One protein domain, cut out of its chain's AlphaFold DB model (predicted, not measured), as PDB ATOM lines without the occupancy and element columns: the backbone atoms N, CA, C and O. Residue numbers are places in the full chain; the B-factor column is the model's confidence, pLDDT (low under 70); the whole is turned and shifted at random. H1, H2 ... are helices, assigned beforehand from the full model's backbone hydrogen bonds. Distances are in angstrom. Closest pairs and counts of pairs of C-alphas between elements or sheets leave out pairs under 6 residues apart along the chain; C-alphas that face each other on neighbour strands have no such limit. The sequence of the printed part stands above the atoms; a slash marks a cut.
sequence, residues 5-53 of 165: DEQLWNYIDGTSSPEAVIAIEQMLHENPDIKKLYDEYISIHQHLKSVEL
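Overview. This is residues 5 to 53 of the 165 residues of an uncharacterized protein of Chitinophagales bacterium (UniProt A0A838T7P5). What shape do these atoms make? The longer helices H2 and H3 meet near their ends as a V, and the short first helix H1 sits in the mouth of that V, set at a steep tilt to both arms. The end of H3 and the last residues, 46 to 53, stick out past this body. What is it built of, and how large is it? The printed part has 49 residues with three named helices, in the order H1, H2, H3, and no named strand; its class is all helix. It is only just compact, close to loose, with a radius of gyration of the C-alphas of 11.6 A, and only just elongated, spanning 35 by 23 by 13 A.

Arrangement. What does the first helix, H1, residues 5 to 13, touch? It touches H2, residues 18 to 30, which touches H1 with residues 20 to 24 alone; the closest C-alphas are those of Tyr 11 and Val 21, 6.7 A apart. The two run opposite ways at a steep tilt of 65 degrees. Does H1 also reach H3, residues 32 to 50? They only just touch, with 3 pairs of C-alphas within 8 A, and residues 38 to 42 alone of H3 take part; the closest C-alphas are those of Leu 8 and Tyr 38, 7.0 A apart. They run the same way at a steep tilt of 47 degrees. How do H2 and H3 meet? They touch only at the corner by their link, residues 27 to 29 with 34 to 35, and the closest C-alphas, those of Leu 28 and Lys 35, are 5.2 A apart. They run opposite ways at a steep tilt of 59 degrees. What do the helix backbones show? In H1 and H3 every O i to N i+4 pair is within hydrogen-bond range; in H2 8 of 9 are.

Along the chain. Where does the first helix begin? H1 begins at C-alpha 5, at (173.219, 201.640, 287.127), and measures 12.3 A to C-alpha 13. Where are the longer two? H2 runs 19.0 A from C-alpha 18, at (167.422, 217.004, 280.982), to C-alpha 30. H3 runs 27.3 A from C-alpha 32 to C-alpha 50, at (179.910, 212.230, 305.468).

Size, cuts and confidence. How far does it reach? The two C-alphas farthest apart, those of Glu 30 and Leu 53, are 36.9 A apart. Residues 46 to 53, of which 46 to 50 belong to H3, stand free; the body without them spans 23 by 23 by 11 A. Is there a cut or a long link? The printed part has no cut, and both links, H1 to H2 and H2 to H3, are tight. Where is confidence low? The mean pLDDT of the printed part is 81.8, and residues 52 to 53 are under 70.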
ATOM      1  N   ASP A   5     172.382 201.170 286.021       80.12
ATOM      2  CA  ASP A   5     173.219 201.640 287.127       80.12
ATOM      3  C   ASP A   5     173.950 202.946 286.796       80.12
ATOM      4  O   ASP A   5     173.918 203.896 287.574       80.12
ATOM      5  N   GLU A   6     174.578 203.034 285.622       82.62
ATOM      6  CA  GLU A   6     175.307 204.228 285.184       82.62
ATOM      7  C   GLU A   6     174.375 205.433 284.997       82.62
ATOM      8  O   GLU A   6     174.726 206.563 285.333       82.62
ATOM      9  N   GLN A   7     173.160 205.206 284.492       82.75
ATOM     10  CA  GLN A   7     172.146 206.256 284.380       82.75
ATOM     11  C   GLN A   7     171.717 206.778 285.759       82.75
ATOM     12  O   GLN A   7     171.583 207.990 285.938       82.75
ATOM     13  N   LEU A   8     171.565 205.884 286.737       85.12
ATOM     14  CA  LEU A   8     171.172 206.236 288.097       85.12
ATOM     15  C   LEU A   8     172.273 206.999 288.847       85.12
ATOM     16  O   LEU A   8     171.977 207.992 289.510       85.12
ATOM     17  N   TRP A   9     173.538 206.609 288.676       86.25
ATOM     18  CA  TRP A   9     174.684 207.348 289.220       86.25
ATOM     19  C   TRP A   9     174.817 208.746 288.613       86.25
ATOM     20  O   TRP A   9     174.933 209.719 289.353       86.25
ATOM     21  N   ASN A  10     174.689 208.880 287.289       85.12
ATOM     22  CA  ASN A  10     174.711 210.194 286.634       85.12
ATOM     23  C   ASN A  10     173.568 211.109 287.114       85.12
ATOM     24  O   ASN A  10     173.723 212.330 287.184       85.12
ATOM     25  N   TYR A  11     172.412 210.530 287.460       84.69
ATOM     26  CA  TYR A  11     171.305 211.266 288.071       84.69
ATOM     27  C   TYR A  11     171.632 211.721 289.501       84.69
ATOM     28  O   TYR A  11     171.419 212.888 289.822       84.69
ATOM     29  N   ILE A  12     172.215 210.848 290.330       85.69
ATOM     30  CA  ILE A  12     172.641 211.166 291.707       85.69
ATOM     31  C   ILE A  12     173.753 212.236 291.737       85.69
ATOM     32  O   ILE A  12     173.771 213.082 292.640       85.69
ATOM     33  N   ASP A  13     174.646 212.235 290.747       83.56
ATOM     34  CA  ASP A  13     175.749 213.196 290.616       83.56
ATOM     35  C   ASP A  13     175.359 214.496 289.888       83.56
ATOM     36  O   ASP A  13     176.130 215.458 289.878       83.56
ATOM     37  N   GLY A  14     174.160 214.562 289.301       81.56
ATOM     38  CA  GLY A  14     173.673 215.739 288.574       81.56
ATOM     39  C   GLY A  14     174.353 215.974 287.218       81.56
ATOM     40  O   GLY A  14     174.295 217.084 286.690       81.56
ATOM     41  N   THR A  15     174.992 214.953 286.644       81.56
ATOM     42  CA  THR A  15     175.664 214.992 285.331       81.56
ATOM     43  C   THR A  15     174.770 214.504 284.180       81.56
ATOM     44  O   THR A  15     175.180 214.536 283.018       81.56
ATOM     45  N   SER A  16     173.538 214.078 284.480       79.00
ATOM     46  CA  SER A  16     172.539 213.630 283.501       79.00
ATOM     47  C   SER A  16     171.969 214.759 282.629       79.00
ATOM     48  O   SER A  16     171.796 215.895 283.068       79.00
ATOM     49  N   SER A  17     171.614 214.433 281.382       82.31
ATOM     50  CA  SER A  17     170.906 215.358 280.487       82.31
ATOM     51  C   SER A  17     169.444 215.573 280.931       82.31
ATOM     52  O   SER A  17     168.858 214.680 281.548       82.31
ATOM     53  N   PRO A  18     168.806 216.711 280.585       76.81
ATOM     54  CA  PRO A  18     167.422 217.004 280.982       76.81
ATOM     55  C   PRO A  18     166.404 215.950 280.518       76.81
ATOM     56  O   PRO A  18     165.429 215.674 281.207       76.81
ATOM     57  N   GLU A  19     166.647 215.331 279.362       76.38
ATOM     58  CA  GLU A  19     165.811 214.254 278.817       76.38
ATOM     59  C   GLU A  19     165.985 212.940 279.597       76.38
ATOM     60  O   GLU A  19     165.014 212.221 279.829       76.38
ATOM     61  N   ALA A  20     167.208 212.641 280.053       75.25
ATOM     62  CA  ALA A  20     167.499 211.449 280.849       75.25
ATOM     63  C   ALA A  20     166.901 211.533 282.261       75.25
ATOM     64  O   ALA A  20     166.466 210.519 282.798       75.25
ATOM     65  N   VAL A  21     166.822 212.734 282.840       77.94
ATOM     66  CA  VAL A  21     166.184 212.980 284.145       77.94
ATOM     67  C   VAL A  21     164.712 212.562 284.136       77.94
ATOM     68  O   VAL A  21     164.288 211.796 284.998       77.94
ATOM     69  N   ILE A  22     163.951 212.986 283.124       80.75
ATOM     70  CA  ILE A  22     162.517 212.669 283.005       80.75
ATOM     71  C   ILE A  22     162.304 211.160 282.815       80.75
ATOM     72  O   ILE A  22     161.399 210.578 283.412       80.75
ATOM     73  N   ALA A  23     163.152 210.515 282.008       80.94
ATOM     74  CA  ALA A  23     163.089 209.072 281.793       80.94
ATOM     75  C   ALA A  23     163.368 208.286 283.087       80.94
ATOM     76  O   ALA A  23     162.652 207.337 283.395       80.94
ATOM     77  N   ILE A  24     164.364 208.706 283.875       81.44
ATOM     78  CA  ILE A  24     164.697 208.069 285.156       81.44
ATOM     79  C   ILE A  24     163.574 208.273 286.176       81.44
ATOM     80  O   ILE A  24     163.212 207.323 286.865       81.44
ATOM     81  N   GLU A  25     162.970 209.461 286.244       81.69
ATOM     82  CA  GLU A  25     161.827 209.726 287.128       81.69
ATOM     83  C   GLU A  25     160.623 208.836 286.790       81.69
ATOM     84  O   GLU A  25     160.013 208.250 287.687       81.69
ATOM     85  N   GLN A  26     160.318 208.662 285.502       80.69
ATOM     86  CA  GLN A  26     159.285 207.724 285.053       80.69
ATOM     87  C   GLN A  26     159.635 206.279 285.433       80.69
ATOM     88  O   GLN A  26     158.806 205.573 286.007       80.69
ATOM     89  N   MET A  27     160.883 205.856 285.217       79.88
ATOM     90  CA  MET A  27     161.352 204.515 285.587       79.88
ATOM     91  C   MET A  27     161.294 204.258 287.100       79.88
ATOM     92  O   MET A  27     160.983 203.138 287.513       79.88
ATOM     93  N   LEU A  28     161.550 205.279 287.922       80.31
ATOM     94  CA  LEU A  28     161.470 205.217 289.384       80.31
ATOM     95  C   LEU A  28     160.019 205.101 289.883       80.31
ATOM     96  O   LEU A  28     159.766 204.515 290.937       80.31
ATOM     97  N   HIS A  29     159.069 205.657 289.125       79.62
ATOM     98  CA  HIS A  29     157.636 205.555 289.394       79.62
ATOM     99  C   HIS A  29     157.031 204.222 288.939       79.62
ATOM    100  O   HIS A  29     156.162 203.687 289.631       79.62
ATOM    101  N   GLU A  30     157.472 203.685 287.802       81.62
ATOM    102  CA  GLU A  30     156.928 202.453 287.220       81.62
ATOM    103  C   GLU A  30     157.498 201.179 287.863       81.62
ATOM    104  O   GLU A  30     156.771 200.194 288.007       81.62
ATOM    105  N   ASN A  31     158.769 201.187 288.286       82.44
ATOM    106  CA  ASN A  31     159.456 199.990 288.776       82.44
ATOM    107  C   ASN A  31     159.877 200.113 290.253       82.44
ATOM    108  O   ASN A  31     160.859 200.793 290.568       82.44
ATOM    109  N   PRO A  32     159.213 199.394 291.180       80.44
ATOM    110  CA  PRO A  32     159.536 199.463 292.606       80.44
ATOM    111  C   PRO A  32     160.922 198.892 292.943       80.44
ATOM    112  O   PRO A  32     161.504 199.271 293.959       80.44
ATOM    113  N   ASP A  33     161.469 198.007 292.107       82.12
ATOM    114  CA  ASP A  33     162.799 197.425 292.314       82.12
ATOM    115  C   ASP A  33     163.926 198.416 291.980       82.12
ATOM    116  O   ASP A  33     164.910 198.491 292.713       82.12
ATOM    117  N   ILE A  34     163.745 199.256 290.952       80.94
ATOM    118  CA  ILE A  34     164.691 200.334 290.606       80.94
ATOM    119  C   ILE A  34     164.705 201.399 291.707       80.94
ATOM    120  O   ILE A  34     165.761 201.914 292.066       80.94
ATOM    121  N   LYS A  35     163.543 201.679 292.307       84.06
ATOM    122  CA  LYS A  35     163.438 202.603 293.438       84.06
ATOM    123  C   LYS A  35     164.232 202.141 294.661       84.06
ATOM    124  O   LYS A  35     164.934 202.948 295.257       84.06
ATOM    125  N   LYS A  36     164.176 200.852 295.011       85.50
ATOM    126  CA  LYS A  36     164.982 200.306 296.119       85.50
ATOM    127  C   LYS A  36     166.482 200.465 295.871       85.50
ATOM    128  O   LYS A  36     167.216 200.812 296.786       85.50
ATOM    129  N   LEU A  37     166.913 200.224 294.637       84.31
ATOM    130  CA  LEU A  37     168.311 200.319 294.227       84.31
ATOM    131  C   LEU A  37     168.797 201.784 294.219       84.31
ATOM    132  O   LEU A  37     169.906 202.073 294.659       84.31
ATOM    133  N   TYR A  38     167.929 202.728 293.846       87.38
ATOM    134  CA  TYR A  38     168.172 204.162 294.035       87.38
ATOM    135  C   TYR A  38     168.307 204.555 295.508       87.38
ATOM    136  O   TYR A  38     169.252 205.261 295.861       87.38
ATOM    137  N   ASP A  39     167.398 204.078 296.364       86.50
ATOM    138  CA  ASP A  39     167.425 204.347 297.806       86.50
ATOM    139  C   ASP A  39     168.705 203.781 298.463       86.50
ATOM    140  O   ASP A  39     169.276 204.386 299.375       86.50
ATOM    141  N   GLU A  40     169.217 202.654 297.962       86.44
ATOM    142  CA  GLU A  40     170.512 202.106 298.367       86.44
ATOM    143  C   GLU A  40     171.671 203.003 297.907       86.44
ATOM    144  O   GLU A  40     172.498 203.412 298.727       86.44
ATOM    145  N   TYR A  41     171.714 203.393 296.630       89.12
ATOM    146  CA  TYR A  41     172.794 204.232 296.096       89.12
ATOM    147  C   TYR A  41     172.851 205.621 296.735       89.12
ATOM    148  O   TYR A  41     173.939 206.107 297.051       89.12
ATOM    149  N   ILE A  42     171.702 206.251 297.000       88.19
ATOM    150  CA  ILE A  42     171.673 207.545 297.689       88.19
ATOM    151  C   ILE A  42     172.162 207.422 299.138       88.19
ATOM    152  O   ILE A  42     172.861 208.318 299.614       88.19
ATOM    153  N   SER A  43     171.865 206.310 299.823       87.12
ATOM    154  CA  SER A  43     172.371 206.062 301.179       87.12
ATOM    155  C   SER A  43     173.900 205.947 301.196       87.12
ATOM    156  O   SER A  43     174.563 206.581 302.019       87.12
ATOM    157  N   ILE A  44     174.474 205.244 300.213       85.38
ATOM    158  CA  ILE A  44     175.926 205.117 300.037       85.38
ATOM    159  C   ILE A  44     176.545 206.480 299.719       85.38
ATOM    160  O   ILE A  44     177.540 206.855 300.338       85.38
ATOM    161  N   HIS A  45     175.949 207.252 298.808       85.88
ATOM    162  CA  HIS A  45     176.430 208.590 298.446       85.88
ATOM    163  C   HIS A  45     176.450 209.542 299.642       85.88
ATOM    164  O   HIS A  45     177.407 210.288 299.843       85.88
ATOM    165  N   GLN A  46     175.406 209.504 300.471       84.75
ATOM    166  CA  GLN A  46     175.331 210.301 301.695       84.75
ATOM    167  C   GLN A  46     176.391 209.876 302.715       84.75
ATOM    168  O   GLN A  46     177.044 210.737 303.305       84.75
ATOM    169  N   HIS A  47     176.611 208.570 302.882       83.56
ATOM    170  CA  HIS A  47     177.674 208.053 303.741       83.56
ATOM    171  C   HIS A  47     179.054 208.488 303.236       83.56
ATOM    172  O   HIS A  47     179.874 208.944 304.028       83.56
ATOM    173  N   LEU A  48     179.289 208.445 301.923       80.50
ATOM    174  CA  LEU A  48     180.545 208.874 301.312       80.50
ATOM    175  C   LEU A  48     180.782 210.383 301.471       80.50
ATOM    176  O   LEU A  48     181.900 210.797 301.753       80.50
ATOM    177  N   LYS A  49     179.728 211.204 301.370       77.19
ATOM    178  CA  LYS A  49     179.793 212.650 301.652       77.19
ATOM    179  C   LYS A  49     180.051 212.972 303.122       77.19
ATOM    180  O   LYS A  49     180.556 214.050 303.416       77.19
ATOM    181  N   SER A  50     179.665 212.076 304.030       75.19
ATOM    182  CA  SER A  50     179.910 212.230 305.468       75.19
ATOM    183  C   SER A  50     181.319 211.818 305.894       75.19
ATOM    184  O   SER A  50     181.727 212.132 307.009       75.19
ATOM    185  N   VAL A  51     182.068 211.135 305.020       78.75
ATOM    186  CA  VAL A  51     183.497 210.911 305.231       78.75
ATOM    187  C   VAL A  51     184.178 212.269 305.121       78.75
ATOM    188  O   VAL A  51     184.136 212.910 304.072       78.75
ATOM    189  N   GLU A  52     184.771 212.729 306.220       69.88
ATOM    190  CA  GLU A  52     185.584 213.940 306.214       69.88
ATOM    191  C   GLU A  52     186.700 213.763 305.181       69.88
ATOM    192  O   GLU A  52     187.475 212.807 305.235       69.88
ATOM    193  N   LEU A  53     186.752 214.664 304.198       69.69
ATOM    194  CA  LEU A  53     187.861 214.705 303.258       69.69
ATOM    195  C   LEU A  53     189.104 215.123 304.046       69.69
ATOM    196  O   LEU A  53     189.307 216.309 304.310       69.69
TER     197      LEU A  53